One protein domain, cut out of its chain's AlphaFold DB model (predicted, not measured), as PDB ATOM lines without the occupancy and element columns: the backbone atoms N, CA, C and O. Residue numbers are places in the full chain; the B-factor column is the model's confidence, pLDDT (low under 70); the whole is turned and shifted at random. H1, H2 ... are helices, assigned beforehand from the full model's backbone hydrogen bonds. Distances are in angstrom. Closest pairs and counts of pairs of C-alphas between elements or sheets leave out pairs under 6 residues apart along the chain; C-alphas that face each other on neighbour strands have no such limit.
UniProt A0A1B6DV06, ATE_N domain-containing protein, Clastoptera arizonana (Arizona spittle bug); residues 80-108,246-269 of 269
ATOM      1  N   ALA A  80       2.907  48.309  14.589       87.44
ATOM      2  CA  ALA A  80       3.949  48.352  13.568       87.44
ATOM      3  C   ALA A  80       5.313  48.244  14.266       87.44
ATOM      4  O   ALA A  80       5.908  49.250  14.637       87.44
ATOM      5  N   ALA A  81       5.756  47.011  14.518       85.94
ATOM      6  CA  ALA A  81       6.941  46.737  15.329       85.94
ATOM      7  C   ALA A  81       8.209  47.410  14.774       85.94
ATOM      8  O   ALA A  81       8.988  47.949  15.549       85.94
ATOM      9  N   LEU A  82       8.365  47.449  13.446       85.94
ATOM     10  CA  LEU A  82       9.508  48.086  12.778       85.94
ATOM     11  C   LEU A  82       9.523  49.615  12.940       85.94
ATOM     12  O   LEU A  82      10.588  50.220  12.988       85.94
ATOM     13  N   ASP A  83       8.349  50.233  13.088       88.50
ATOM     14  CA  ASP A  83       8.197  51.681  13.278       88.50
ATOM     15  C   ASP A  83       8.058  52.069  14.757       88.50
ATOM     16  O   ASP A  83       7.755  53.223  15.092       88.50
ATOM     17  N   PHE A  84       8.216  51.105  15.666       88.50
ATOM     18  CA  PHE A  84       7.971  51.315  17.080       88.50
ATOM     19  C   PHE A  84       8.972  52.316  17.664       88.50
ATOM     20  O   PHE A  84      10.186  52.136  17.619       88.50
ATOM     21  N   LYS A  85       8.444  53.382  18.271       88.69
ATOM     22  CA  LYS A  85       9.237  54.404  18.960       88.69
ATOM     23  C   LYS A  85       8.812  54.496  20.411       88.69
ATOM     24  O   LYS A  85       7.654  54.789  20.714       88.69
ATOM     25  N   LEU A  86       9.778  54.321  21.308       90.06
ATOM     26  CA  LEU A  86       9.547  54.415  22.744       90.06
ATOM     27  C   LEU A  86       9.033  55.804  23.145       90.06
ATOM     28  O   LEU A  86       9.696  56.831  22.958       90.06
ATOM     29  N   SER A  87       7.868  55.825  23.784       90.38
ATOM     30  CA  SER A  87       7.294  57.013  24.403       90.38
ATOM     31  C   SER A  87       8.054  57.405  25.677       90.38
ATOM     32  O   SER A  87       8.777  56.609  26.281       90.38
ATOM     33  N   LYS A  88       7.868  58.645  26.150       89.75
ATOM     34  CA  LYS A  88       8.482  59.106  27.410       89.75
ATOM     35  C   LYS A  88       8.076  58.235  28.606       89.75
ATOM     36  O   LYS A  88       8.914  57.977  29.466       89.75
ATOM     37  N   SER A  89       6.821  57.785  28.668       92.50
ATOM     38  CA  SER A  89       6.347  56.910  29.746       92.50
ATOM     39  C   SER A  89       6.967  55.516  29.652       92.50
ATOM     40  O   SER A  89       7.426  55.001  30.665       92.50
ATOM     41  N   GLN A  90       7.089  54.948  28.449       91.94
ATOM     42  CA  GLN A  90       7.756  53.656  28.242       91.94
ATOM     43  C   GLN A  90       9.238  53.714  28.637       91.94
ATOM     44  O   GLN A  90       9.714  52.844  29.360       91.94
ATOM     45  N   LYS A  91       9.946  54.795  28.282       90.69
ATOM     46  CA  LYS A  91      11.330  55.030  28.735       90.69
ATOM     47  C   LYS A  91      11.436  55.113  30.261       90.69
ATOM     48  O   LYS A  91      12.381  54.583  30.836       90.69
ATOM     49  N   LYS A  92      10.477  55.760  30.942       89.88
ATOM     50  CA  LYS A  92      10.437  55.800  32.419       89.88
ATOM     51  C   LYS A  92      10.269  54.399  33.019       89.88
ATOM     52  O   LYS A  92      10.916  54.103  34.023       89.88
ATOM     53  N   VAL A  93       9.423  53.559  32.416       91.69
ATOM     54  CA  VAL A  93       9.219  52.168  32.847       91.69
ATOM     55  C   VAL A  93      10.500  51.357  32.668       91.69
ATOM     56  O   VAL A  93      10.945  50.762  33.643       91.69
ATOM     57  N   LEU A  94      11.145  51.417  31.497       89.06
ATOM     58  CA  LEU A  94      12.428  50.742  31.253       89.06
ATOM     59  C   LEU A  94      13.485  51.145  32.282       89.06
ATOM     60  O   LEU A  94      14.062  50.293  32.937       89.06
ATOM     61  N   LYS A  95      13.646  52.446  32.556       86.88
ATOM     62  CA  LYS A  95      14.569  52.911  33.605       86.88
ATOM     63  C   LYS A  95      14.240  52.363  34.994       86.88
ATOM     64  O   LYS A  95      15.141  52.161  35.799       86.88
ATOM     65  N   ARG A  96      12.955  52.193  35.323       87.25
ATOM     66  CA  ARG A  96      12.531  51.618  36.609       87.25
ATOM     67  C   ARG A  96      12.873  50.133  36.678       87.25
ATOM     68  O   ARG A  96      13.363  49.700  37.712       87.25
ATOM     69  N   VAL A  97      12.643  49.399  35.591       86.44
ATOM     70  CA  VAL A  97      13.060  47.998  35.464       86.44
ATOM     71  C   VAL A  97      14.579  47.900  35.573       86.44
ATOM     72  O   VAL A  97      15.062  47.133  36.388       86.44
ATOM     73  N   ASN A  98      15.340  48.757  34.898       83.44
ATOM     74  CA  ASN A  98      16.800  48.717  34.974       83.44
ATOM     75  C   ASN A  98      17.316  48.961  36.405       83.44
ATOM     76  O   ASN A  98      18.174  48.238  36.898       83.44
ATOM     77  N   ARG A  99      16.716  49.903  37.146       83.25
ATOM     78  CA  ARG A  99      17.019  50.072  38.581       83.25
ATOM     79  C   ARG A  99      16.620  48.861  39.426       83.25
ATOM     80  O   ARG A  99      17.315  48.546  40.384       83.25
ATOM     81  N   PHE A 100      15.499  48.210  39.102       83.31
ATOM     82  CA  PHE A 100      15.079  46.967  39.757       83.31
ATOM     83  C   PHE A 100      16.144  45.885  39.595       83.31
ATOM     84  O   PHE A 100      16.586  45.293  40.576       83.31
ATOM     85  N   LEU A 101      16.577  45.688  38.356       80.56
ATOM     86  CA  LEU A 101      17.580  44.717  37.959       80.56
ATOM     87  C   LEU A 101      18.928  45.011  38.652       80.56
ATOM     88  O   LEU A 101      19.513  44.127  39.273       80.56
ATOM     89  N   ASN A 102      19.357  46.266  38.722       78.44
ATOM     90  CA  ASN A 102      20.602  46.626  39.413       78.44
ATOM     91  C   ASN A 102      20.514  46.589  40.955       78.44
ATOM     92  O   ASN A 102      21.506  46.838  41.633       78.44
ATOM     93  N   GLY A 103      19.350  46.277  41.539       76.12
ATOM     94  CA  GLY A 103      19.164  46.226  42.996       76.12
ATOM     95  C   GLY A 103      18.985  47.596  43.670       76.12
ATOM     96  O   GLY A 103      18.973  47.685  44.896       76.12
ATOM     97  N   ASP A 104      18.774  48.666  42.899       72.00
ATOM     98  CA  ASP A 104      18.690  50.060  43.372       72.00
ATOM     99  C   ASP A 104      17.301  50.473  43.909       72.00
ATOM    100  O   ASP A 104      17.054  51.644  44.211       72.00
ATOM    101  N   LEU A 105      16.350  49.545  44.058       64.00
ATOM    102  CA  LEU A 105      14.969  49.865  44.473       64.00
ATOM    103  C   LEU A 105      14.871  50.513  45.851       64.00
ATOM    104  O   LEU A 105      13.954  51.297  46.099       64.00
ATOM    105  N   ASN A 106      15.820  50.209  46.736       56.06
ATOM    106  CA  ASN A 106      15.831  50.739  48.095       56.06
ATOM    107  C   ASN A 106      16.167  52.241  48.147       56.06
ATOM    108  O   ASN A 106      15.871  52.876  49.154       56.06
ATOM    109  N   LYS A 107      16.693  52.832  47.062       54.62
ATOM    110  CA  LYS A 107      16.939  54.284  46.951       54.62
ATOM    111  C   LYS A 107      15.707  55.082  46.500       54.62
ATOM    112  O   LYS A 107      15.666  56.292  46.643       54.62
ATOM    113  N   VAL A 108      14.663  54.432  45.974       53.94
ATOM    114  CA  VAL A 108      13.495  55.150  45.415       53.94
ATOM    115  C   VAL A 108      12.574  55.715  46.506       53.94
ATOM    116  O   VAL A 108      11.850  56.676  46.251       53.94
ATOM    117  N   LEU A 246      15.821  50.769  20.851       84.25
ATOM    118  CA  LEU A 246      15.220  49.957  21.920       84.25
ATOM    119  C   LEU A 246      16.288  49.070  22.573       84.25
ATOM    120  O   LEU A 246      16.318  48.957  23.796       84.25
ATOM    121  N   GLU A 247      17.161  48.510  21.747       84.38
ATOM    122  CA  GLU A 247      18.301  47.674  22.099       84.38
ATOM    123  C   GLU A 247      19.242  48.441  23.038       84.38
ATOM    124  O   GLU A 247      19.531  47.964  24.133       84.38
ATOM    125  N   ASP A 248      19.559  49.705  22.724       85.50
ATOM    126  CA  ASP A 248      20.392  50.565  23.577       85.50
ATOM    127  C   ASP A 248      19.807  50.732  24.993       85.50
ATOM    128  O   ASP A 248      20.553  50.899  25.956       85.50
ATOM    129  N   PHE A 249      18.474  50.741  25.147       84.31
ATOM    130  CA  PHE A 249      17.833  50.843  26.467       84.31
ATOM    131  C   PHE A 249      17.834  49.520  27.241       84.31
ATOM    132  O   PHE A 249      17.776  49.552  28.476       84.31
ATOM    133  N   LEU A 250      17.832  48.386  26.539       83.25
ATOM    134  CA  LEU A 250      17.870  47.054  27.142       83.25
ATOM    135  C   LEU A 250      19.296  46.695  27.576       83.25
ATOM    136  O   LEU A 250      19.484  46.192  28.682       83.25
ATOM    137  N   ASP A 251      20.288  47.046  26.758       79.00
ATOM    138  CA  ASP A 251      21.698  46.725  26.993       79.00
ATOM    139  C   ASP A 251      22.365  47.653  28.029       79.00
ATOM    140  O   ASP A 251      23.369  47.287  28.636       79.00
ATOM    141  N   GLU A 252      21.776  48.821  28.332       74.44
ATOM    142  CA  GLU A 252      22.248  49.768  29.368       74.44
ATOM    143  C   GLU A 252      22.289  49.154  30.793       74.44
ATOM    144  O   GLU A 252      22.718  49.811  31.739       74.44
ATOM    145  N   CYS A 253      21.836  47.907  30.976       60.69
ATOM    146  CA  CYS A 253      21.562  47.303  32.277       60.69
ATOM    147  C   CYS A 253      22.492  46.159  32.720       60.69
ATOM    148  O   CYS A 253      22.268  45.584  33.785       60.69
ATOM    149  N   LEU A 254      23.524  45.806  31.955       61.00
ATOM    150  CA  LEU A 254      24.399  44.686  32.313       61.00
ATOM    151  C   LEU A 254      25.647  45.194  33.042       61.00
ATOM    152  O   LEU A 254      26.701  45.385  32.449       61.00
ATOM    153  N   THR A 255      25.528  45.448  34.347       63.50
ATOM    154  CA  THR A 255      26.719  45.564  35.204       63.50
ATOM    155  C   THR A 255      27.407  44.201  35.284       63.50
ATOM    156  O   THR A 255      26.701  43.203  35.435       63.50
ATOM    157  N   ASP A 256      28.744  44.149  35.296       63.31
ATOM    158  CA  ASP A 256      29.523  42.893  35.368       63.31
ATOM    159  C   ASP A 256      29.156  41.997  36.573       63.31
ATOM    160  O   ASP A 256      29.413  40.793  36.573       63.31
ATOM    161  N   THR A 257      28.512  42.565  37.599       68.00
ATOM    162  CA  THR A 257      27.993  41.852  38.776       68.00
ATOM    163  C   THR A 257      26.481  42.065  38.944       68.00
ATOM    164  O   THR A 257      26.064  42.897  39.756       68.00
ATOM    165  N   PRO A 258      25.622  41.356  38.192       68.56
ATOM    166  CA  PRO A 258      24.181  41.558  38.272       68.56
ATOM    167  C   PRO A 258      23.614  41.003  39.588       68.56
ATOM    168  O   PRO A 258      23.954  39.906  40.031       68.56
ATOM    169  N   ALA A 259      22.692  41.740  40.216       72.56
ATOM    170  CA  ALA A 259      22.008  41.297  41.438       72.56
ATOM    171  C   ALA A 259      21.032  40.119  41.201       72.56
ATOM    172  O   ALA A 259      20.545  39.498  42.148       72.56
ATOM    173  N   HIS A 260      20.722  39.821  39.939       76.50
ATOM    174  CA  HIS A 260      19.762  38.820  39.482       76.50
ATOM    175  C   HIS A 260      20.362  37.998  38.326       76.50
ATOM    176  O   HIS A 260      21.363  38.382  37.734       76.50
ATOM    177  N   ARG A 261      19.747  36.855  38.000       80.81
ATOM    178  CA  ARG A 261      20.210  35.911  36.960       80.81
ATOM    179  C   ARG A 261      19.408  36.008  35.651       80.81
ATOM    180  O   ARG A 261      19.160  34.991  35.016       80.81
ATOM    181  N   LEU A 262      18.874  37.185  35.324       79.69
ATOM    182  CA  LEU A 262      18.095  37.368  34.093       79.69
ATOM    183  C   LEU A 262      19.044  37.758  32.968       79.69
ATOM    184  O   LEU A 262      19.954  38.554  33.175       79.69
ATOM    185  N   GLU A 263      18.792  37.212  31.787       76.69
ATOM    186  CA  GLU A 263      19.596  37.438  30.593       76.69
ATOM    187  C   GLU A 263      18.686  37.906  29.456       76.69
ATOM    188  O   GLU A 263      17.544  37.451  29.323       76.69
ATOM    189  N   VAL A 264      19.191  38.827  28.637       79.12
ATOM    190  CA  VAL A 264      18.513  39.262  27.414       79.12
ATOM    191  C   VAL A 264      18.927  38.316  26.292       79.12
ATOM    192  O   VAL A 264      20.097  38.249  25.927       79.12
ATOM    193  N   LEU A 265      17.963  37.574  25.745       80.75
ATOM    194  CA  LEU A 265      18.190  36.668  24.621       80.75
ATOM    195  C   LEU A 265      17.573  37.245  23.350       80.75
ATOM    196  O   LEU A 265      16.355  37.408  23.249       80.75
ATOM    197  N   TYR A 266      18.421  37.502  22.358       80.38
ATOM    198  CA  TYR A 266      17.989  37.866  21.015       80.38
ATOM    199  C   TYR A 266      17.680  36.592  20.228       80.38
ATOM    200  O   TYR A 266      18.569  35.799  19.912       80.38
ATOM    201  N   LEU A 267      16.404  36.379  19.913       76.12
ATOM    202  CA  LEU A 267      15.992  35.285  19.043       76.12
ATOM    203  C   LEU A 267      16.272  35.683  17.593       76.12
ATOM    204  O   LEU A 267      15.694  36.645  17.089       76.12
ATOM    205  N   LYS A 268      17.151  34.937  16.917       62.06
ATOM    206  CA  LYS A 268      17.240  34.990  15.456       62.06
ATOM    207  C   LYS A 268      15.996  34.301  14.898       62.06
ATOM    208  O   LYS A 268      15.806  33.109  15.137       62.06
ATOM    209  N   LEU A 269      15.141  35.090  14.256       55.19
ATOM    210  CA  LEU A 269      13.960  34.631  13.525       55.19
ATOM    211  C   LEU A 269      14.344  34.172  12.119       55.19
ATOM    212  O   LEU A 269      15.270  34.787  11.544       55.19
TER     213      LEU A 269
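What this domain is: This is residues 80 to 108 and 246 to 269 of the 269 residues of the protein "ATE_N domain-containing protein" of Clastoptera arizonana (Arizona spittle bug) (UniProt A0A1B6DV06). One straight helix, H1, has the short H2 turning off its last end and the short H3 side by side with it, loosely; after H3 a long tail with no named element, residues 252 to 269, folds back. The printed part has 53 residues with three named helices, H1, H2 and H3 in chain order, and no named strand; the class is all helix, though the helices hold 25 residues, under half. It is loose, with a radius of gyration of the C-alphas of 12.8 A, and flat, spanning 36 by 27 by 12 A.

How they stand to each other: H1, residues 88 to 101, and H3, residues 246 to 251, are close but not clearly touching: their closest C-alphas, of Leu 94 and Phe 249, are 7.2 A apart. They run the same way at a shallow tilt of 16 degrees. H2, residues 104 to 108, is close to but not clearly touching H1, with the closest C-alphas, of Arg 99 and Leu 105, 6.2 A apart. H2 and H3 are apart. In H1 and H3 every O i to N i+4 pair is within hydrogen-bond range; H2 has 0 of 1, but 2 of 2 O i to N i+3 pairs.

Where its parts are: H1 is 20.0 A long, from C-alpha 88 at (8.482, 59.106, 27.410). H2 spans 7.6 A and H3 8.8 A, ending at C-alpha 251 at (21.698, 46.725, 26.993).

The domain as a whole: The farthest C-alphas, of Lys 107 and Leu 269, are 38.9 A apart. Residues 109 to 245 are not printed, a gap of 24.1 A between C-alphas 108 and 246. H1 to H2 is a tight link. pLDDT is under 70 at residues 105 to 108, 253 to 258 and 268 to 269.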